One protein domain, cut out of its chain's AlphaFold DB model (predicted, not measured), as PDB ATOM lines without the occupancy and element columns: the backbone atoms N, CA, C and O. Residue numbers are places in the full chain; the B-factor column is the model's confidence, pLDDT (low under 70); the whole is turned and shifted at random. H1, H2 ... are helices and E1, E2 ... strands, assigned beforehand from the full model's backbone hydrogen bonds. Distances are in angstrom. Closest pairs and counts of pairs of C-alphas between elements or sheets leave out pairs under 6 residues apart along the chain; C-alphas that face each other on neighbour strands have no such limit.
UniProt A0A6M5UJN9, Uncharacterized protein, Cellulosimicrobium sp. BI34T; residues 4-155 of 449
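This is residues 4 to 155 of the 449 residues of an uncharacterized protein of Cellulosimicrobium sp. BI34T (UniProt A0A6M5UJN9). One long helix, H1, reaches out as an arm from a small body at its first end, where H4 and H6 pack on H5 and the two short strands E1 and E2 lie side by side. Past the arm's far end the backbone folds back through the short helix H2 and returns along H1 to H3, which packs steeply on residues 6 to 14 of H1; residues 65 to 70 stick out beyond. The printed part has 152 residues, with six named helices and two named strands in the order H1, H2, H3, H4, H5, E1, H6, E2; the sheet, E1 then E2, is parallel, and the class is mostly helix. The whole is loose, with a radius of gyration of the C-alphas of 20.7 A, and spans 65 by 44 by 32 A, only just elongated.

Strand E1 is residues 128 to 130, 6.7 A long, and E2 is residues 149 to 151, 6.8 A, ending at C-alpha 151 at (16.648, 39.183, -53.661). Between them is H6, residues 135 to 141, 9.8 A. H5, residues 107 to 119, measures 18.5 A; H4, residues 77 to 89, 17.9 A. H1, residues 4 to 34, runs 45.4 A from C-alpha 4 at (-1.958, 33.273, -48.664) to C-alpha 34 at (5.691, 21.920, -5.425). H2 is residues 41 to 44, 5.4 A, and H3 residues 53 to 65, 18.2 A.

E1 and E2 are parallel neighbours at 20 degrees; N 129 and O 149 are 2.9 A apart and N 151 and O 129 2.8 A, both within hydrogen-bond range. E1, H6 and E2 form a strand-helix-strand unit, two parallel strands joined through a helix, with a right-handed crossover. H6 touches residues 109 to 113 of H5, the same way at a steep tilt of 58 degrees; the closest C-alphas, of Ala 139 and Ala 110, are 5.1 A apart. H4 and H5 are a helical hairpin and touch at a steep tilt of 40 degrees, opposite ways, with C-alphas 83 and 107 closest at 4.1 A. H4 and H6 are only just apart, at 8.4 A. H1 touches H5 with residues 4 to 5 alone, C-alphas 4 and 108 being closest at 5.8 A; their tilt of 37 degrees is only just steep. H3 touches residues 6 to 14 of H1 at a steep tilt of 56 degrees, opposite ways, with C-alphas 56 and 10 closest at 5.5 A. H2 touches residues 24 to 32 of H1, with C-alphas 43 and 28 closest at 5.0 A. The helix packing is mostly crossed, with no touching pair that has a tilt at a shallow one. In H1, H3, H4, H5 and H6 every O i to N i+4 pair is within hydrogen-bond range; H2 is too short for such a pair.

The two C-alphas farthest apart, of Gly 35 and Asp 123, are 66.0 A apart. The printed part has no cut. The links H3 to H4 and H4 to H5 are long, the latter being residues 90 to 106. Mean pLDDT of the printed part is 87.9; residues 41 to 46 and 98 to 101 are under 70.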
ATOM      1  N   VAL A   4      -2.319  34.640 -49.103       90.00
ATOM      2  CA  VAL A   4      -1.958  33.273 -48.664       90.00
ATOM      3  C   VAL A   4      -0.773  33.241 -47.696       90.00
ATOM      4  O   VAL A   4      -0.772  32.429 -46.777       90.00
ATOM      5  N   VAL A   5       0.195  34.152 -47.841       87.69
ATOM      6  CA  VAL A   5       1.342  34.252 -46.920       87.69
ATOM      7  C   VAL A   5       0.892  34.794 -45.561       87.69
ATOM      8  O   VAL A   5       1.384  34.354 -44.528       87.69
ATOM      9  N   ILE A   6      -0.078  35.716 -45.536       93.25
ATOM     10  CA  ILE A   6      -0.666  36.213 -44.282       93.25
ATOM     11  C   ILE A   6      -1.383  35.072 -43.549       93.25
ATOM     12  O   ILE A   6      -1.225  34.932 -42.340       93.25
ATOM     13  N   TRP A   7      -2.133  34.239 -44.277       93.94
ATOM     14  CA  TRP A   7      -2.789  33.056 -43.715       93.94
ATOM     15  C   TRP A   7      -1.795  32.047 -43.140       93.94
ATOM     16  O   TRP A   7      -1.970  31.598 -42.009       93.94
ATOM     17  N   GLU A   8      -0.729  31.737 -43.879       88.56
ATOM     18  CA  GLU A   8       0.340  30.847 -43.418       88.56
ATOM     19  C   GLU A   8       1.018  31.392 -42.151       88.56
ATOM     20  O   GLU A   8       1.170  30.681 -41.158       88.56
ATOM     21  N   TRP A   9       1.365  32.682 -42.136       91.56
ATOM     22  CA  TRP A   9       1.949  33.327 -40.959       91.56
ATOM     23  C   TRP A   9       1.003  33.328 -39.761       91.56
ATOM     24  O   TRP A   9       1.455  33.147 -38.632       91.56
ATOM     25  N   ALA A  10      -0.298  33.512 -39.985       95.12
ATOM     26  CA  ALA A  10      -1.296  33.462 -38.927       95.12
ATOM     27  C   ALA A  10      -1.445  32.051 -38.337       95.12
ATOM     28  O   ALA A  10      -1.535  31.903 -37.116       95.12
ATOM     29  N   GLU A  11      -1.412  31.010 -39.173       94.19
ATOM     30  CA  GLU A  11      -1.421  29.617 -38.719       94.19
ATOM     31  C   GLU A  11      -0.171  29.291 -37.890       94.19
ATOM     32  O   GLU A  11      -0.284  28.737 -36.793       94.19
ATOM     33  N   HIS A  12       1.014  29.693 -38.360       90.31
ATOM     34  CA  HIS A  12       2.256  29.539 -37.603       90.31
ATOM     35  C   HIS A  12       2.215  30.287 -36.270       90.31
ATOM     36  O   HIS A  12       2.469  29.682 -35.232       90.31
ATOM     37  N   ALA A  13       1.802  31.557 -36.272       92.81
ATOM     38  CA  ALA A  13       1.699  32.358 -35.056       92.81
ATOM     39  C   ALA A  13       0.739  31.733 -34.032       92.81
ATOM     40  O   ALA A  13       1.044  31.690 -32.840       92.81
ATOM     41  N   ARG A  14      -0.408  31.204 -34.480       94.88
ATOM     42  CA  ARG A  14      -1.344  30.491 -33.603       94.88
ATOM     43  C   ARG A  14      -0.725  29.225 -33.017       94.88
ATOM     44  O   ARG A  14      -0.890  28.968 -31.826       94.88
ATOM     45  N   ASN A  15      -0.037  28.431 -33.836       93.06
ATOM     46  CA  ASN A  15       0.615  27.200 -33.391       93.06
ATOM     47  C   ASN A  15       1.728  27.487 -32.371       93.06
ATOM     48  O   ASN A  15       1.823  26.788 -31.361       93.06
ATOM     49  N   ASP A  16       2.501  28.552 -32.582       92.25
ATOM     50  CA  ASP A  16       3.529  29.008 -31.644       92.25
ATOM     51  C   ASP A  16       2.904  29.457 -30.315       92.25
ATOM     52  O   ASP A  16       3.336  29.018 -29.246       92.25
ATOM     53  N   LEU A  17       1.831  30.259 -30.362       91.25
ATOM     54  CA  LEU A  17       1.077  30.667 -29.169       91.25
ATOM     55  C   LEU A  17       0.506  29.464 -28.412       91.25
ATOM     56  O   LEU A  17       0.597  29.409 -27.187       91.25
ATOM     57  N   ALA A  18      -0.034  28.473 -29.123       91.81
ATOM     58  CA  ALA A  18      -0.522  27.242 -28.514       91.81
ATOM     59  C   ALA A  18       0.599  26.448 -27.825       91.81
ATOM     60  O   ALA A  18       0.400  25.938 -26.721       91.81
ATOM     61  N   GLY A  19       1.787  26.382 -28.436       89.69
ATOM     62  CA  GLY A  19       2.972  25.763 -27.839       89.69
ATOM     63  C   GLY A  19       3.461  26.489 -26.580       89.69
ATOM     64  O   GLY A  19       3.796  25.846 -25.578       89.69
ATOM     65  N   ILE A  20       3.450  27.825 -26.595       88.06
ATOM     66  CA  ILE A  20       3.784  28.660 -25.433       88.06
ATOM     67  C   ILE A  20       2.772  28.435 -24.304       88.06
ATOM     68  O   ILE A  20       3.177  28.179 -23.169       88.06
ATOM     69  N   GLU A  21       1.470  28.463 -24.594       89.00
ATOM     70  CA  GLU A  21       0.417  28.247 -23.594       89.00
ATOM     71  C   GLU A  21       0.461  26.839 -22.989       89.00
ATOM     72  O   GLU A  21       0.288  26.679 -21.778       89.00
ATOM     73  N   GLU A  22       0.750  25.809 -23.788       89.25
ATOM     74  CA  GLU A  22       0.957  24.451 -23.277       89.25
ATOM     75  C   GLU A  22       2.185  24.379 -22.359       89.25
ATOM     76  O   GLU A  22       2.113  23.820 -21.263       89.25
ATOM     77  N   THR A  23       3.295  25.010 -22.745       87.62
ATOM     78  CA  THR A  23       4.507  25.077 -21.911       87.62
ATOM     79  C   THR A  23       4.231  25.798 -20.591       87.62
ATOM     80  O   THR A  23       4.576  25.302 -19.513       87.62
ATOM     81  N   ALA A  24       3.531  26.933 -20.650       86.81
ATOM     82  CA  ALA A  24       3.117  27.691 -19.478       86.81
ATOM     83  C   ALA A  24       2.192  26.863 -18.578       86.81
ATOM     84  O   ALA A  24       2.362  26.840 -17.360       86.81
ATOM     85  N   ARG A  25       1.231  26.131 -19.152       86.88
ATOM     86  CA  ARG A  25       0.331  25.227 -18.420       86.88
ATOM     87  C   ARG A  25       1.095  24.114 -17.703       86.88
ATOM     88  O   ARG A  25       0.798  23.812 -16.545       86.88
ATOM     89  N   GLN A  26       2.094  23.520 -18.351       88.75
ATOM     90  CA  GLN A  26       2.941  22.496 -17.737       88.75
ATOM     91  C   GLN A  26       3.777  23.054 -16.582       88.75
ATOM     92  O   GLN A  26       3.874  22.402 -15.539       88.75
ATOM     93  N   LEU A  27       4.336  24.256 -16.735       86.12
ATOM     94  CA  LEU A  27       5.074  24.937 -15.672       86.12
ATOM     95  C   LEU A  27       4.174  25.222 -14.463       86.12
ATOM     96  O   LEU A  27       4.515  24.825 -13.350       86.12
ATOM     97  N   ARG A  28       2.987  25.800 -14.692       86.19
ATOM     98  CA  ARG A  28       1.967  26.044 -13.655       86.19
ATOM     99  C   ARG A  28       1.645  24.781 -12.864       86.19
ATOM    100  O   ARG A  28       1.682  24.776 -11.637       86.19
ATOM    101  N   LYS A  29       1.413  23.670 -13.569       86.69
ATOM    102  CA  LYS A  29       1.131  22.367 -12.953       86.69
ATOM    103  C   LYS A  29       2.292  21.849 -12.097       86.69
ATOM    104  O   LYS A  29       2.047  21.189 -11.090       86.69
ATOM    105  N   ARG A  30       3.545  22.097 -12.492       87.12
ATOM    106  CA  ARG A  30       4.735  21.690 -11.721       87.12
ATOM    107  C   ARG A  30       4.932  22.558 -10.479       87.12
ATOM    108  O   ARG A  30       5.171  21.997  -9.416       87.12
ATOM    109  N   LEU A  31       4.765  23.876 -10.597       86.44
ATOM    110  CA  LEU A  31       4.864  24.810  -9.470       86.44
ATOM    111  C   LEU A  31       3.778  24.556  -8.421       86.44
ATOM    112  O   LEU A  31       4.099  24.404  -7.247       86.44
ATOM    113  N   GLY A  32       2.523  24.371  -8.847       85.81
ATOM    114  CA  GLY A  32       1.429  24.039  -7.927       85.81
ATOM    115  C   GLY A  32       1.631  22.697  -7.210       85.81
ATOM    116  O   GLY A  32       1.300  22.563  -6.038       85.81
ATOM    117  N   ARG A  33       2.248  21.700  -7.863       89.19
ATOM    118  CA  ARG A  33       2.631  20.436  -7.199       89.19
ATOM    119  C   ARG A  33       3.752  20.603  -6.174       89.19
ATOM    120  O   ARG A  33       3.846  19.781  -5.270       89.19
ATOM    121  N   ALA A  34       4.605  21.607  -6.345       89.56
ATOM    122  CA  ALA A  34       5.691  21.920  -5.425       89.56
ATOM    123  C   ALA A  34       5.263  22.872  -4.292       89.56
ATOM    124  O   ALA A  34       6.063  23.108  -3.393       89.56
ATOM    125  N   GLY A  35       4.034  23.406  -4.329       89.38
ATOM    126  CA  GLY A  35       3.570  24.440  -3.396       89.38
ATOM    127  C   GLY A  35       4.303  25.773  -3.565       89.38
ATOM    128  O   GLY A  35       4.537  26.455  -2.576       89.38
ATOM    129  N   LEU A  36       4.741  26.082  -4.792       86.81
ATOM    130  CA  LEU A  36       5.504  27.289  -5.155       86.81
ATOM    131  C   LEU A  36       4.724  28.181  -6.137       86.81
ATOM    132  O   LEU A  36       5.300  28.842  -7.001       86.81
ATOM    133  N   ASP A  37       3.400  28.116  -6.095       81.75
ATOM    134  CA  ASP A  37       2.487  28.863  -6.959       81.75
ATOM    135  C   ASP A  37       2.466  30.374  -6.665       81.75
ATOM    136  O   ASP A  37       2.090  31.161  -7.531       81.75
ATOM    137  N   ASP A  38       2.961  30.793  -5.505       80.69
ATOM    138  CA  ASP A  38       3.174  32.188  -5.112       80.69
ATOM    139  C   ASP A  38       4.479  32.796  -5.666       80.69
ATOM    140  O   ASP A  38       4.604  34.018  -5.757       80.69
ATOM    141  N   LEU A  39       5.443  31.965  -6.081       74.31
ATOM    142  CA  LEU A  39       6.787  32.413  -6.470       74.31
ATOM    143  C   LEU A  39       6.934  32.837  -7.937       74.31
ATOM    144  O   LEU A  39       7.985  33.359  -8.313       74.31
ATOM    145  N   HIS A  40       5.930  32.618  -8.792       70.00
ATOM    146  CA  HIS A  40       6.035  32.968 -10.209       70.00
ATOM    147  C   HIS A  40       4.755  33.641 -10.731       70.00
ATOM    148  O   HIS A  40       3.695  33.022 -10.696       70.00
ATOM    149  N   PRO A  41       4.816  34.849 -11.325       68.75
ATOM    150  CA  PRO A  41       3.633  35.551 -11.843       68.75
ATOM    151  C   PRO A  41       2.813  34.729 -12.850       68.75
ATOM    152  O   PRO A  41       1.586  34.788 -12.867       68.75
ATOM    153  N   ALA A  42       3.481  33.896 -13.656       64.19
ATOM    154  CA  ALA A  42       2.806  32.990 -14.593       64.19
ATOM    155  C   ALA A  42       2.038  31.835 -13.917       64.19
ATOM    156  O   ALA A  42       1.272  31.163 -14.596       64.19
ATOM    157  N   ALA A  43       2.238  31.585 -12.616       60.69
ATOM    158  CA  ALA A  43       1.419  30.665 -11.823       60.69
ATOM    159  C   ALA A  43       0.052  31.262 -11.467       60.69
ATOM    160  O   ALA A  43      -0.941  30.538 -11.477       60.69
ATOM    161  N   ALA A  44      -0.001  32.581 -11.258       62.09
ATOM    162  CA  ALA A  44      -1.227  33.324 -10.980       62.09
ATOM    163  C   ALA A  44      -2.017  33.702 -12.248       62.09
ATOM    164  O   ALA A  44      -3.234  33.876 -12.189       62.09
ATOM    165  N   ALA A  45      -1.350  33.823 -13.401       66.69
ATOM    166  CA  ALA A  45      -2.015  34.105 -14.669       66.69
ATOM    167  C   ALA A  45      -2.859  32.899 -15.137       66.69
ATOM    168  O   ALA A  45      -2.365  31.776 -15.298       66.69
ATOM    169  N   GLY A  46      -4.158  33.133 -15.362       66.94
ATOM    170  CA  GLY A  46      -5.055  32.170 -16.004       66.94
ATOM    171  C   GLY A  46      -4.575  31.788 -17.409       66.94
ATOM    172  O   GLY A  46      -3.669  32.407 -17.959       66.94
ATOM    173  N   ALA A  47      -5.152  30.736 -17.999       70.88
ATOM    174  CA  ALA A  47      -4.878  30.447 -19.408       70.88
ATOM    175  C   ALA A  47      -5.353  31.623 -20.271       70.88
ATOM    176  O   ALA A  47      -6.501  32.045 -20.127       70.88
ATOM    177  N   SER A  48      -4.486  32.133 -21.145       77.81
ATOM    178  CA  SER A  48      -4.912  33.117 -22.136       77.81
ATOM    179  C   SER A  48      -5.734  32.405 -23.202       77.81
ATOM    180  O   SER A  48      -5.408  31.285 -23.611       77.81
ATOM    181  N   GLU A  49      -6.804  33.045 -23.661       87.56
ATOM    182  CA  GLU A  49      -7.496  32.586 -24.857       87.56
ATOM    183  C   GLU A  49      -6.557  32.761 -26.055       87.56
ATOM    184  O   GLU A  49      -6.022  33.848 -26.281       87.56
ATOM    185  N   ILE A  50      -6.296  31.668 -26.776       91.00
ATOM    186  CA  ILE A  50      -5.473  31.701 -27.984       91.00
ATOM    187  C   ILE A  50      -6.375  32.219 -29.109       91.00
ATOM    188  O   ILE A  50      -7.350  31.528 -29.420       91.00
ATOM    189  N   PRO A  51      -6.051  33.368 -29.733       92.88
ATOM    190  CA  PRO A  51      -6.800  33.885 -30.871       92.88
ATOM    191  C   PRO A  51      -6.967  32.825 -31.958       92.88
ATOM    192  O   PRO A  51      -6.060  32.016 -32.207       92.88
ATOM    193  N   ASP A  52      -8.113  32.827 -32.630       96.00
ATOM    194  CA  ASP A  52      -8.254  32.015 -33.828       96.00
ATOM    195  C   ASP A  52      -7.391  32.576 -34.979       96.00
ATOM    196  O   ASP A  52      -6.806  33.661 -34.904       96.00
ATOM    197  N   VAL A  53      -7.242  31.790 -36.050       94.94
ATOM    198  CA  VAL A  53      -6.411  32.195 -37.195       94.94
ATOM    199  C   VAL A  53      -6.986  33.443 -37.870       94.94
ATOM    200  O   VAL A  53      -6.214  34.301 -38.288       94.94
ATOM    201  N   GLN A  54      -8.314  33.568 -37.948       96.62
ATOM    202  CA  GLN A  54      -8.971  34.698 -38.607       96.62
ATOM    203  C   GLN A  54      -8.683  36.003 -37.859       96.62
ATOM    204  O   GLN A  54      -8.314  36.993 -38.481       96.62
ATOM    205  N   GLU A  55      -8.747  35.991 -36.530       96.31
ATOM    206  CA  GLU A  55      -8.429  37.143 -35.694       96.31
ATOM    207  C   GLU A  55      -6.971  37.590 -35.888       96.31
ATOM    208  O   GLU A  55      -6.678  38.786 -35.977       96.31
ATOM    209  N   ILE A  56      -6.034  36.642 -35.999       96.38
ATOM    210  CA  ILE A  56      -4.627  36.952 -36.287       96.38
ATOM    211  C   ILE A  56      -4.479  37.544 -37.695       96.38
ATOM    212  O   ILE A  56      -3.772  38.544 -37.854       96.38
ATOM    213  N   VAL A  57      -5.165  36.984 -38.698       96.38
ATOM    214  CA  VAL A  57      -5.191  37.516 -40.071       96.38
ATOM    215  C   VAL A  57      -5.715  38.950 -40.089       96.38
ATOM    216  O   VAL A  57      -5.071  39.817 -40.681       96.38
ATOM    217  N   ASP A  58      -6.827  39.231 -39.411       96.25
ATOM    218  CA  ASP A  58      -7.445  40.560 -39.374       96.25
ATOM    219  C   ASP A  58      -6.510  41.587 -38.722       96.25
ATOM    220  O   ASP A  58      -6.286  42.677 -39.260       96.25
ATOM    221  N   ARG A  59      -5.861  41.210 -37.612       95.31
ATOM    222  CA  ARG A  59      -4.842  42.042 -36.952       95.31
ATOM    223  C   ARG A  59      -3.633  42.300 -37.855       95.31
ATOM    224  O   ARG A  59      -3.104  43.412 -37.862       95.31
ATOM    225  N   MET A  60      -3.169  41.298 -38.606       95.00
ATOM    226  CA  MET A  60      -2.064  41.459 -39.558       95.00
ATOM    227  C   MET A  60      -2.456  42.368 -40.727       95.00
ATOM    228  O   MET A  60      -1.679  43.255 -41.079       95.00
ATOM    229  N   ARG A  61      -3.659  42.207 -41.294       94.44
ATOM    230  CA  ARG A  61      -4.169  43.064 -42.376       94.44
ATOM    231  C   ARG A  61      -4.259  44.518 -41.951       94.44
ATOM    232  O   ARG A  61      -3.670  45.353 -42.626       94.44
ATOM    233  N   ALA A  62      -4.868  44.804 -40.800       93.06
ATOM    234  CA  ALA A  62      -4.983  46.169 -40.290       93.06
ATOM    235  C   ALA A  62      -3.611  46.861 -40.156       93.06
ATOM    236  O   ALA A  62      -3.459  48.040 -40.468       93.06
ATOM    237  N   ARG A  63      -2.576  46.117 -39.736       93.50
ATOM    238  CA  ARG A  63      -1.200  46.635 -39.660       93.50
ATOM    239  C   ARG A  63      -0.569  46.857 -41.031       93.50
ATOM    240  O   ARG A  63       0.167  47.823 -41.194       93.50
ATOM    241  N   LEU A  64      -0.815  45.968 -41.991       92.25
ATOM    242  CA  LEU A  64      -0.280  46.089 -43.350       92.25
ATOM    243  C   LEU A  64      -0.957  47.223 -44.129       92.25
ATOM    244  O   LEU A  64      -0.275  47.936 -44.852       92.25
ATOM    245  N   GLU A  65      -2.263  47.414 -43.955       89.62
ATOM    246  CA  GLU A  65      -3.044  48.491 -44.581       89.62
ATOM    247  C   GLU A  65      -2.648  49.880 -44.070       89.62
ATOM    248  O   GLU A  65      -2.749  50.861 -44.802       89.62
ATOM    249  N   ALA A  66      -2.133  49.971 -42.841       91.06
ATOM    250  CA  ALA A  66      -1.586  51.210 -42.297       91.06
ATOM    251  C   ALA A  66      -0.244  51.628 -42.940       91.06
ATOM    252  O   ALA A  66       0.234  52.735 -42.689       91.06
ATOM    253  N   LEU A  67       0.389  50.768 -43.750       90.12
ATOM    254  CA  LEU A  67       1.663  51.064 -44.404       90.12
ATOM    255  C   LEU A  67       1.418  51.610 -45.825       90.12
ATOM    256  O   LEU A  67       0.954  50.867 -46.688       90.12
ATOM    257  N   PRO A  68       1.805  52.865 -46.132       87.25
ATOM    258  CA  PRO A  68       1.409  53.552 -47.370       87.25
ATOM    259  C   PRO A  68       1.914  52.888 -48.661       87.25
ATOM    260  O   PRO A  68       1.312  53.048 -49.718       87.25
ATOM    261  N   ASN A  69       3.000  52.115 -48.578       86.25
ATOM    262  CA  ASN A  69       3.640  51.461 -49.723       86.25
ATOM    263  C   ASN A  69       3.448  49.937 -49.723       86.25
ATOM    264  O   ASN A  69       4.155  49.216 -50.429       86.25
ATOM    265  N   VAL A  70       2.528  49.423 -48.904       90.31
ATOM    266  CA  VAL A  70       2.238  47.993 -48.821       90.31
ATOM    267  C   VAL A  70       0.802  47.755 -49.235       90.31
ATOM    268  O   VAL A  70      -0.134  48.339 -48.708       90.31
ATOM    269  N   ARG A  71       0.627  46.832 -50.175       91.38
ATOM    270  CA  ARG A  71      -0.687  46.350 -50.584       91.38
ATOM    271  C   ARG A  71      -0.784  44.857 -50.328       91.38
ATOM    272  O   ARG A  71       0.131  44.100 -50.678       91.38
ATOM    273  N   VAL A  72      -1.900  44.433 -49.742       92.94
ATOM    274  CA  VAL A  72      -2.269  43.020 -49.700       92.94
ATOM    275  C   VAL A  72      -2.754  42.616 -51.091       92.94
ATOM    276  O   VAL A  72      -3.601  43.281 -51.687       92.94
ATOM    277  N   LEU A  73      -2.155  41.569 -51.644       92.88
ATOM    278  CA  LEU A  73      -2.554  40.985 -52.916       92.88
ATOM    279  C   LEU A  73      -3.559  39.869 -52.602       92.88
ATOM    280  O   LEU A  73      -3.132  38.860 -52.031       92.88
ATOM    281  N   PRO A  74      -4.861  40.068 -52.886       93.56
ATOM    282  CA  PRO A  74      -5.876  39.061 -52.608       93.56
ATOM    283  C   PRO A  74      -5.642  37.816 -53.457       93.56
ATOM    284  O   PRO A  74      -5.130  37.917 -54.572       93.56
ATOM    285  N   THR A  75      -6.049  36.666 -52.930       93.88
ATOM    286  CA  THR A  75      -5.936  35.387 -53.632       93.88
ATOM    287  C   THR A  75      -7.115  35.211 -54.570       93.88
ATOM    288  O   THR A  75      -8.260  35.128 -54.118       93.88
ATOM    289  N   THR A  76      -6.865  35.149 -55.875       95.00
ATOM    290  CA  THR A  76      -7.948  34.929 -56.844       95.00
ATOM    291  C   THR A  76      -8.381  33.456 -56.876       95.00
ATOM    292  O   THR A  76      -7.577  32.564 -56.575       95.00
ATOM    293  N   PRO A  77      -9.639  33.145 -57.251       95.50
ATOM    294  CA  PRO A  77     -10.072  31.763 -57.472       95.50
ATOM    295  C   PRO A  77      -9.177  31.010 -58.468       95.50
ATOM    296  O   PRO A  77      -8.891  29.825 -58.281       95.50
ATOM    297  N   GLU A  78      -8.694  31.698 -59.502       93.75
ATOM    298  CA  GLU A  78      -7.800  31.161 -60.524       93.75
ATOM    299  C   GLU A  78      -6.437  30.788 -59.936       93.75
ATOM    300  O   GLU A  78      -5.953  29.676 -60.163       93.75
ATOM    301  N   ALA A  79      -5.847  31.670 -59.127       93.12
ATOM    302  CA  ALA A  79      -4.600  31.394 -58.422       93.12
ATOM    303  C   ALA A  79      -4.739  30.255 -57.407       93.12
ATOM    304  O   ALA A  79      -3.883  29.370 -57.353       93.12
ATOM    305  N   ALA A  80      -5.836  30.219 -56.645       93.19
ATOM    306  CA  ALA A  80      -6.117  29.122 -55.723       93.19
ATOM    307  C   ALA A  80      -6.206  27.779 -56.469       93.19
ATOM    308  O   ALA A  80      -5.610  26.782 -56.052       93.19
ATOM    309  N   LEU A  81      -6.890  27.754 -57.617       93.19
ATOM    310  CA  LEU A  81      -6.974  26.570 -58.466       93.19
ATOM    311  C   LEU A  81      -5.608  26.176 -59.048       93.19
ATOM    312  O   LEU A  81      -5.299  24.985 -59.100       93.19
ATOM    313  N   ALA A  82      -4.785  27.142 -59.463       89.56
ATOM    314  CA  ALA A  82      -3.424  26.893 -59.934       89.56
ATOM    315  C   ALA A  82      -2.555  26.260 -58.834       89.56
ATOM    316  O   ALA A  82      -1.904  25.241 -59.075       89.56
ATOM    317  N   GLY A  83      -2.623  26.791 -57.609       90.75
ATOM    318  CA  GLY A  83      -1.938  26.237 -56.442       90.75
ATOM    319  C   GLY A  83      -2.375  24.808 -56.116       90.75
ATOM    320  O   GLY A  83      -1.537  23.917 -55.952       90.75
ATOM    321  N   LEU A  84      -3.687  24.551 -56.104       91.00
ATOM    322  CA  LEU A  84      -4.239  23.208 -55.889       91.00
ATOM    323  C   LEU A  84      -3.812  22.229 -56.989       91.00
ATOM    324  O   LEU A  84      -3.426  21.099 -56.689       91.00
ATOM    325  N   ARG A  85      -3.833  22.650 -58.258       90.69
ATOM    326  CA  ARG A  85      -3.360  21.827 -59.383       90.69
ATOM    327  C   ARG A  85      -1.884  21.479 -59.237       90.69
ATOM    328  O   ARG A  85      -1.546  20.308 -59.381       90.69
ATOM    329  N   ALA A  86      -1.032  22.450 -58.908       88.06
ATOM    330  CA  ALA A  86       0.395  22.223 -58.677       88.06
ATOM    331  C   ALA A  86       0.627  21.183 -57.564       88.06
ATOM    332  O   ALA A  86       1.417  20.248 -57.710       88.06
ATOM    333  N   GLN A  87      -0.139  21.274 -56.476       89.69
ATOM    334  CA  GLN A  87      -0.053  20.326 -55.369       89.69
ATOM    335  C   GLN A  87      -0.534  18.916 -55.742       89.69
ATOM    336  O   GLN A  87       0.160  17.941 -55.448       89.69
ATOM    337  N   VAL A  88      -1.696  18.803 -56.394       89.44
ATOM    338  CA  VAL A  88      -2.311  17.519 -56.778       89.44
ATOM    339  C   VAL A  88      -1.502  16.808 -57.862       89.44
ATOM    340  O   VAL A  88      -1.234  15.615 -57.739       89.44
ATOM    341  N   LEU A  89      -1.068  17.532 -58.897       88.94
ATOM    342  CA  LEU A  89      -0.236  16.999 -59.986       88.94
ATOM    343  C   LEU A  89       1.232  16.834 -59.583       88.94
ATOM    344  O   LEU A  89       2.034  16.271 -60.324       88.94
ATOM    345  N   GLN A  90       1.579  17.306 -58.390       88.00
ATOM    346  CA  GLN A  90       2.912  17.265 -57.824       88.00
ATOM    347  C   GLN A  90       3.976  18.042 -58.630       88.00
ATOM    348  O   GLN A  90       5.151  17.667 -58.623       88.00
ATOM    349  N   THR A  91       3.588  19.150 -59.265       85.44
ATOM    350  CA  THR A  91       4.431  20.024 -60.102       85.44
ATOM    351  C   THR A  91       4.713  21.380 -59.433       85.44
ATOM    352  O   THR A  91       4.017  21.781 -58.507       85.44
ATOM    353  N   GLY A  92       5.763  22.090 -59.859       84.38
ATOM    354  CA  GLY A  92       6.091  23.432 -59.342       84.38
ATOM    355  C   GLY A  92       6.666  23.466 -57.925       84.38
ATOM    356  O   GLY A  92       7.385  22.544 -57.528       84.38
ATOM    357  N   ALA A  93       6.386  24.554 -57.201       83.56
ATOM    358  CA  ALA A  93       6.925  24.880 -55.875       83.56
ATOM    359  C   ALA A  93       6.737  23.779 -54.818       83.56
ATOM    360  O   ALA A  93       5.844  22.937 -54.921       83.56
ATOM    361  N   GLY A  94       7.583  23.794 -53.789       83.81
ATOM    362  CA  GLY A  94       7.465  22.950 -52.609       83.81
ATOM    363  C   GLY A  94       7.993  21.529 -52.780       83.81
ATOM    364  O   GLY A  94       8.191  20.996 -53.880       83.81
ATOM    365  N   ARG A  95       8.206  20.866 -51.640       82.50
ATOM    366  CA  ARG A  95       8.802  19.525 -51.552       82.50
ATOM    367  C   ARG A  95       7.745  18.476 -51.228       82.50
ATOM    368  O   ARG A  95       6.686  18.767 -50.674       82.50
ATOM    369  N   ARG A  96       8.043  17.214 -51.543       82.75
ATOM    370  CA  ARG A  96       7.271  16.085 -51.007       82.75
ATOM    371  C   ARG A  96       7.722  15.827 -49.576       82.75
ATOM    372  O   ARG A  96       8.921  15.687 -49.337       82.75
ATOM    373  N   LYS A  97       6.784  15.740 -48.631       79.12
ATOM    374  CA  LYS A  97       7.115  15.326 -47.259       79.12
ATOM    375  C   LYS A  97       7.526  13.841 -47.275       79.12
ATOM    376  O   LYS A  97       6.686  13.012 -47.625       79.12
ATOM    377  N   PRO A  98       8.775  13.483 -46.903       61.00
ATOM    378  CA  PRO A  98       9.306  12.130 -47.119       61.00
ATOM    379  C   PRO A  98       8.649  11.031 -46.274       61.00
ATOM    380  O   PRO A  98       8.819   9.858 -46.583       61.00
ATOM    381  N   ALA A  99       7.950  11.384 -45.190       59.22
ATOM    382  CA  ALA A  99       7.782  10.453 -44.079       59.22
ATOM    383  C   ALA A  99       6.430   9.722 -43.978       59.22
ATOM    384  O   ALA A  99       6.421   8.652 -43.384       59.22
ATOM    385  N   VAL A 100       5.292  10.240 -44.481       55.50
ATOM    386  CA  VAL A 100       3.984   9.608 -44.145       55.50
ATOM    387  C   VAL A 100       2.885   9.706 -45.215       55.50
ATOM    388  O   VAL A 100       2.132   8.753 -45.374       55.50
ATOM    389  N   THR A 101       2.753  10.804 -45.968       62.53
ATOM    390  CA  THR A 101       1.522  11.032 -46.767       62.53
ATOM    391  C   THR A 101       1.733  11.210 -48.270       62.53
ATOM    392  O   THR A 101       0.759  11.296 -49.012       62.53
ATOM    393  N   GLY A 102       2.980  11.331 -48.746       70.94
ATOM    394  CA  GLY A 102       3.265  11.691 -50.145       70.94
ATOM    395  C   GLY A 102       2.748  13.082 -50.553       70.94
ATOM    396  O   GLY A 102       2.823  13.445 -51.726       70.94
ATOM    397  N   THR A 103       2.232  13.871 -49.603       77.62
ATOM    398  CA  THR A 103       1.670  15.200 -49.851       77.62
ATOM    399  C   THR A 103       2.783  16.169 -50.237       77.62
ATOM    400  O   THR A 103       3.777  16.316 -49.516       77.62
ATOM    401  N   LYS A 104       2.615  16.834 -51.382       82.88
ATOM    402  CA  LYS A 104       3.473  17.941 -51.810       82.88
ATOM    403  C   LYS A 104       3.046  19.230 -51.096       82.88
ATOM    404  O   LYS A 104       1.856  19.424 -50.850       82.88
ATOM    405  N   THR A 105       4.005  20.072 -50.729       84.19
ATOM    406  CA  THR A 105       3.776  21.439 -50.221       84.19
ATOM    407  C   THR A 105       3.888  22.468 -51.357       84.19
ATOM    408  O   THR A 105       4.095  22.076 -52.499       84.19
ATOM    409  N   GLY A 106       3.738  23.768 -51.084       86.31
ATOM    410  CA  GLY A 106       3.976  24.825 -52.086       86.31
ATOM    411  C   GLY A 106       2.757  25.242 -52.919       86.31
ATOM    412  O   GLY A 106       2.901  25.987 -53.884       86.31
ATOM    413  N   ALA A 107       1.544  24.800 -52.557       89.44
ATOM    414  CA  ALA A 107       0.310  25.296 -53.178       89.44
ATOM    415  C   ALA A 107       0.139  26.809 -52.985       89.44
ATOM    416  O   ALA A 107      -0.230  27.508 -53.924       89.44
ATOM    417  N   ALA A 108       0.446  27.302 -51.780       88.94
ATOM    418  CA  ALA A 108       0.432  28.726 -51.462       88.94
ATOM    419  C   ALA A 108       1.421  29.495 -52.348       88.94
ATOM    420  O   ALA A 108       1.038  30.503 -52.939       88.94
ATOM    421  N   ASP A 109       2.642  28.976 -52.521       90.69
ATOM    422  CA  ASP A 109       3.659  29.589 -53.381       90.69
ATOM    423  C   ASP A 109       3.245  29.671 -54.841       90.69
ATOM    424  O   ASP A 109       3.365  30.718 -55.474       90.69
ATOM    425  N   ALA A 110       2.692  28.582 -55.370       91.75
ATOM    426  CA  ALA A 110       2.161  28.566 -56.724       91.75
ATOM    427  C   ALA A 110       0.985  29.544 -56.899       91.75
ATOM    428  O   ALA A 110       0.924  30.239 -57.913       91.75
ATOM    429  N   ALA A 111       0.086  29.636 -55.913       93.12
ATOM    430  CA  ALA A 111      -1.047  30.553 -55.957       93.12
ATOM    431  C   ALA A 111      -0.593  32.019 -55.944       93.12
ATOM    432  O   ALA A 111      -0.952  32.781 -56.841       93.12
ATOM    433  N   TRP A 112       0.249  32.431 -54.992       93.81
ATOM    434  CA  TRP A 112       0.623  33.845 -54.945       93.81
ATOM    435  C   TRP A 112       1.503  34.278 -56.111       93.81
ATOM    436  O   TRP A 112       1.382  35.417 -56.557       93.81
ATOM    437  N   VAL A 113       2.370  33.397 -56.625       94.31
ATOM    438  CA  VAL A 113       3.161  33.695 -57.827       94.31
ATOM    439  C   VAL A 113       2.239  33.924 -59.024       94.31
ATOM    440  O   VAL A 113       2.463  34.867 -59.781       94.31
ATOM    441  N   HIS A 114       1.171  33.132 -59.160       93.75
ATOM    442  CA  HIS A 114       0.165  33.325 -60.205       93.75
ATOM    443  C   HIS A 114      -0.528  34.697 -60.099       93.75
ATOM    444  O   HIS A 114      -0.627  35.418 -61.095       93.75
ATOM    445  N   ASP A 115      -0.962  35.102 -58.901       95.12
ATOM    446  CA  ASP A 115      -1.567  36.429 -58.695       95.12
ATOM    447  C   ASP A 115      -0.572  37.573 -58.914       95.12
ATOM    448  O   ASP A 115      -0.927  38.609 -59.483       95.12
ATOM    449  N   ALA A 116       0.685  37.402 -58.495       94.44
ATOM    450  CA  ALA A 116       1.728  38.406 -58.682       94.44
ATOM    451  C   ALA A 116       2.018  38.629 -60.171       94.44
ATOM    452  O   ALA A 116       2.057  39.774 -60.623       94.44
ATOM    453  N   LEU A 117       2.155  37.547 -60.944       93.56
ATOM    454  CA  LEU A 117       2.327  37.604 -62.396       93.56
ATOM    455  C   LEU A 117       1.104  38.218 -63.080       93.56
ATOM    456  O   LEU A 117       1.258  39.078 -63.947       93.56
ATOM    457  N   SER A 118      -0.105  37.854 -62.651       93.19
ATOM    458  CA  SER A 118      -1.345  38.441 -63.174       93.19
ATOM    459  C   SER A 118      -1.401  39.954 -62.936       93.19
ATOM    460  O   SER A 118      -1.709  40.714 -63.854       93.19
ATOM    461  N   LEU A 119      -1.014  40.419 -61.740       92.69
ATOM    462  CA  LEU A 119      -0.913  41.847 -61.420       92.69
ATOM    463  C   LEU A 119       0.106  42.576 -62.310       92.69
ATOM    464  O   LEU A 119      -0.099  43.736 -62.668       92.69
ATOM    465  N   ALA A 120       1.193  41.902 -62.682       93.25
ATOM    466  CA  ALA A 120       2.210  42.432 -63.585       93.25
ATOM    467  C   ALA A 120       1.810  42.390 -65.072       93.25
ATOM    468  O   ALA A 120       2.576  42.843 -65.924       93.25
ATOM    469  N   GLY A 121       0.616  41.886 -65.406       92.38
ATOM    470  CA  GLY A 121       0.180  41.688 -66.790       92.38
ATOM    471  C   GLY A 121       0.908  40.538 -67.490       92.38
ATOM    472  O   GLY A 121       1.070  40.573 -68.703       92.38
ATOM    473  N   GLY A 122       1.385  39.551 -66.726       91.00
ATOM    474  CA  GLY A 122       2.151  38.406 -67.222       91.00
ATOM    475  C   GLY A 122       3.635  38.685 -67.474       91.00
ATOM    476  O   GLY A 122       4.345  37.775 -67.885       91.00
ATOM    477  N   ASP A 123       4.115  39.906 -67.222       92.94
ATOM    478  CA  ASP A 123       5.510  40.290 -67.449       92.94
ATOM    479  C   ASP A 123       6.351  40.178 -66.158       92.94
ATOM    480  O   ASP A 123       6.233  41.030 -65.266       92.94
ATOM    481  N   PRO A 124       7.230  39.162 -66.032       92.62
ATOM    482  CA  PRO A 124       8.061  38.979 -64.846       92.62
ATOM    483  C   PRO A 124       9.099  40.095 -64.648       92.62
ATOM    484  O   PRO A 124       9.544  40.297 -63.518       92.62
ATOM    485  N   ALA A 125       9.462  40.858 -65.688       91.06
ATOM    486  CA  ALA A 125      10.432  41.952 -65.574       91.06
ATOM    487  C   ALA A 125       9.901  43.135 -64.744       91.06
ATOM    488  O   ALA A 125      10.678  43.941 -64.231       91.06
ATOM    489  N   ARG A 126       8.578  43.223 -64.567       91.31
ATOM    490  CA  ARG A 126       7.909  44.244 -63.744       91.31
ATOM    491  C   ARG A 126       7.819  43.865 -62.267       91.31
ATOM    492  O   ARG A 126       7.246  44.614 -61.475       91.31
ATOM    493  N   LEU A 127       8.347  42.702 -61.897       92.75
ATOM    494  CA  LEU A 127       8.312  42.175 -60.543       92.75
ATOM    495  C   LEU A 127       9.724  41.982 -59.999       92.75
ATOM    496  O   LEU A 127      10.684  41.714 -60.718       92.75
ATOM    497  N   ALA A 128       9.818  42.046 -58.677       92.31
ATOM    498  CA  ALA A 128      10.950  41.523 -57.944       92.31
ATOM    499  C   ALA A 128      10.445  40.772 -56.716       92.31
ATOM    500  O   ALA A 128       9.516  41.219 -56.039       92.31
ATOM    501  N   PHE A 129      11.065  39.635 -56.418       92.56
ATOM    502  CA  PHE A 129      10.747  38.845 -55.236       92.56
ATOM    503  C   PHE A 129      11.793  39.073 -54.152       92.56
ATOM    504  O   PHE A 129      12.992  39.013 -54.404       92.56
ATOM    505  N   LEU A 130      11.342  39.321 -52.925       90.88
ATOM    506  CA  LEU A 130      12.200  39.389 -51.746       90.88
ATOM    507  C   LEU A 130      12.017  38.097 -50.951       90.88
ATOM    508  O   LEU A 130      11.108  37.988 -50.133       90.88
ATOM    509  N   THR A 131      12.851  37.102 -51.231       88.94
ATOM    510  CA  THR A 131      12.778  35.780 -50.607       88.94
ATOM    511  C   THR A 131      14.111  35.047 -50.732       88.94
ATOM    512  O   THR A 131      14.838  35.217 -51.711       88.94
ATOM    513  N   LYS A 132      14.440  34.226 -49.728       88.25
ATOM    514  CA  LYS A 132      15.535  33.242 -49.808       88.25
ATOM    515  C   LYS A 132      15.075  31.906 -50.381       88.25
ATOM    516  O   LYS A 132      15.916  31.053 -50.656       88.25
ATOM    517  N   ASP A 133      13.767  31.714 -50.496       87.69
ATOM    518  CA  ASP A 133      13.194  30.470 -50.972       87.69
ATOM    519  C   ASP A 133      13.334  30.353 -52.494       87.69
ATOM    520  O   ASP A 133      13.173  31.328 -53.232       87.69
ATOM    521  N   SER A 134      13.634  29.147 -52.967       88.62
ATOM    522  CA  SER A 134      13.657  28.810 -54.388       88.62
ATOM    523  C   SER A 134      12.285  28.386 -54.919       88.62
ATOM    524  O   SER A 134      12.119  28.227 -56.134       88.62
ATOM    525  N   ASP A 135      11.297  28.210 -54.041       90.25
ATOM    526  CA  ASP A 135       9.941  27.795 -54.386       90.25
ATOM    527  C   ASP A 135       9.230  28.765 -55.347       90.25
ATOM    528  O   ASP A 135       8.704  28.291 -56.358       90.25
ATOM    529  N   PRO A 136       9.306  30.099 -55.188       90.75
ATOM    530  CA  PRO A 136       8.670  31.027 -56.129       90.75
ATOM    531  C   PRO A 136       9.261  30.954 -57.538       90.75
ATOM    532  O   PRO A 136       8.536  30.989 -58.534       90.75
ATOM    533  N   ALA A 137      10.580  30.761 -57.639       90.69
ATOM    534  CA  ALA A 137      11.229  30.533 -58.926       90.69
ATOM    535  C   ALA A 137      10.787  29.200 -59.550       90.69
ATOM    536  O   ALA A 137      10.575  29.109 -60.757       90.69
ATOM    537  N   SER A 138      10.596  28.169 -58.726       90.56
ATOM    538  CA  SER A 138      10.085  26.867 -59.168       90.56
ATOM    539  C   SER A 138       8.621  26.940 -59.626       90.56
ATOM    540  O   SER A 138       8.253  26.262 -60.583       90.56
ATOM    541  N   ALA A 139       7.799  27.787 -58.997       91.06
ATOM    542  CA  ALA A 139       6.432  28.074 -59.431       91.06
ATOM    543  C   ALA A 139       6.378  28.796 -60.787       91.06
ATOM    544  O   ALA A 139       5.520  28.456 -61.602       91.06
ATOM    545  N   CYS A 140       7.294  29.736 -61.053       92.00
ATOM    546  CA  CYS A 140       7.396  30.404 -62.359       92.00
ATOM    547  C   CYS A 140       7.774  29.402 -63.460       92.00
ATOM    548  O   CYS A 140       7.088  29.297 -64.474       92.00
ATOM    549  N   ARG A 141       8.809  28.583 -63.218       91.19
ATOM    550  CA  ARG A 141       9.272  27.577 -64.191       91.19
ATOM    551  C   ARG A 141       8.219  26.523 -64.515       91.19
ATOM    552  O   ARG A 141       8.164  26.057 -65.641       91.19
ATOM    553  N   ALA A 142       7.375  26.146 -63.556       87.75
ATOM    554  CA  ALA A 142       6.279  25.209 -63.813       87.75
ATOM    555  C   ALA A 142       5.171  25.776 -64.715       87.75
ATOM    556  O   ALA A 142       4.306  25.017 -65.146       87.75
ATOM    557  N   GLN A 143       5.192  27.082 -64.975       86.31
ATOM    558  CA  GLN A 143       4.313  27.775 -65.914       86.31
ATOM    559  C   GLN A 143       5.063  28.200 -67.189       86.31
ATOM    560  O   GLN A 143       4.529  28.994 -67.955       86.31
ATOM    561  N   ASP A 144       6.289  27.702 -67.404       90.25
ATOM    562  CA  ASP A 144       7.185  28.093 -68.502       90.25
ATOM    563  C   ASP A 144       7.478  29.610 -68.548       90.25
ATOM    564  O   ASP A 144       7.657  30.201 -69.612       90.25
ATOM    565  N   ILE A 145       7.547  30.248 -67.371       91.81
ATOM    566  CA  ILE A 145       7.852  31.676 -67.205       91.81
ATOM    567  C   ILE A 145       9.227  31.836 -66.546       91.81
ATOM    568  O   ILE A 145       9.514  31.211 -65.519       91.81
ATOM    569  N   GLU A 146      10.067  32.710 -67.109       93.44
ATOM    570  CA  GLU A 146      11.342  33.089 -66.491       93.44
ATOM    571  C   GLU A 146      11.073  33.813 -65.160       93.44
ATOM    572  O   GLU A 146      10.287  34.767 -65.127       93.44
ATOM    573  N   PRO A 147      11.665  33.372 -64.038       92.81
ATOM    574  CA  PRO A 147      11.376  33.956 -62.739       92.81
ATOM    575  C   PRO A 147      11.787  35.436 -62.654       92.81
ATOM    576  O   PRO A 147      12.859  35.810 -63.135       92.81
ATOM    577  N   PRO A 148      10.997  36.277 -61.958       93.88
ATOM    578  CA  PRO A 148      11.394  37.639 -61.629       93.88
ATOM    579  C   PRO A 148      12.723  37.705 -60.873       93.88
ATOM    580  O   PRO A 148      13.129  36.763 -60.177       93.88
ATOM    581  N   ARG A 149      13.373  38.874 -60.930       92.00
ATOM    582  CA  ARG A 149      14.600  39.118 -60.163       92.00
ATOM    583  C   ARG A 149      14.333  38.861 -58.682       92.00
ATOM    584  O   ARG A 149      13.425  39.443 -58.090       92.00
ATOM    585  N   THR A 150      15.134  37.987 -58.083       92.44
ATOM    586  CA  THR A 150      14.965  37.578 -56.687       92.44
ATOM    587  C   THR A 150      16.091  38.132 -55.825       92.44
ATOM    588  O   THR A 150      17.268  38.050 -56.177       92.44
ATOM    589  N   PHE A 151      15.731  38.679 -54.669       92.06
ATOM    590  CA  PHE A 151      16.648  39.183 -53.661       92.06
ATOM    591  C   PHE A 151      16.549  38.319 -52.407       92.06
ATOM    592  O   PHE A 151      15.520  38.292 -51.737       92.06
ATOM    593  N   GLY A 152      17.648  37.653 -52.044       88.88
ATOM    594  CA  GLY A 152      17.719  36.814 -50.841       88.88
ATOM    595  C   GLY A 152      17.765  37.593 -49.522       88.88
ATOM    596  O   GLY A 152      17.763  37.003 -48.444       88.88
ATOM    597  N   SER A 153      17.865  38.919 -49.554       86.31
ATOM    598  CA  SER A 153      17.879  39.728 -48.337       86.31
ATOM    599  C   SER A 153      17.390  41.144 -48.596       86.31
ATOM    600  O   SER A 153      17.498  41.668 -49.706       86.31
ATOM    601  N   ARG A 154      16.904  41.790 -47.529       84.00
ATOM    602  CA  ARG A 154      16.548  43.213 -47.547       84.00
ATOM    603  C   ARG A 154      17.728  44.071 -48.002       84.00
ATOM    604  O   ARG A 154      17.531  44.982 -48.791       84.00
ATOM    605  N   ILE A 155      18.938  43.767 -47.528       75.38
ATOM    606  CA  ILE A 155      20.155  44.516 -47.877       75.38
ATOM    607  C   ILE A 155      20.418  44.424 -49.384       75.38
ATOM    608  O   ILE A 155      20.637  45.449 -50.021       75.38
TER     609      ILE A 155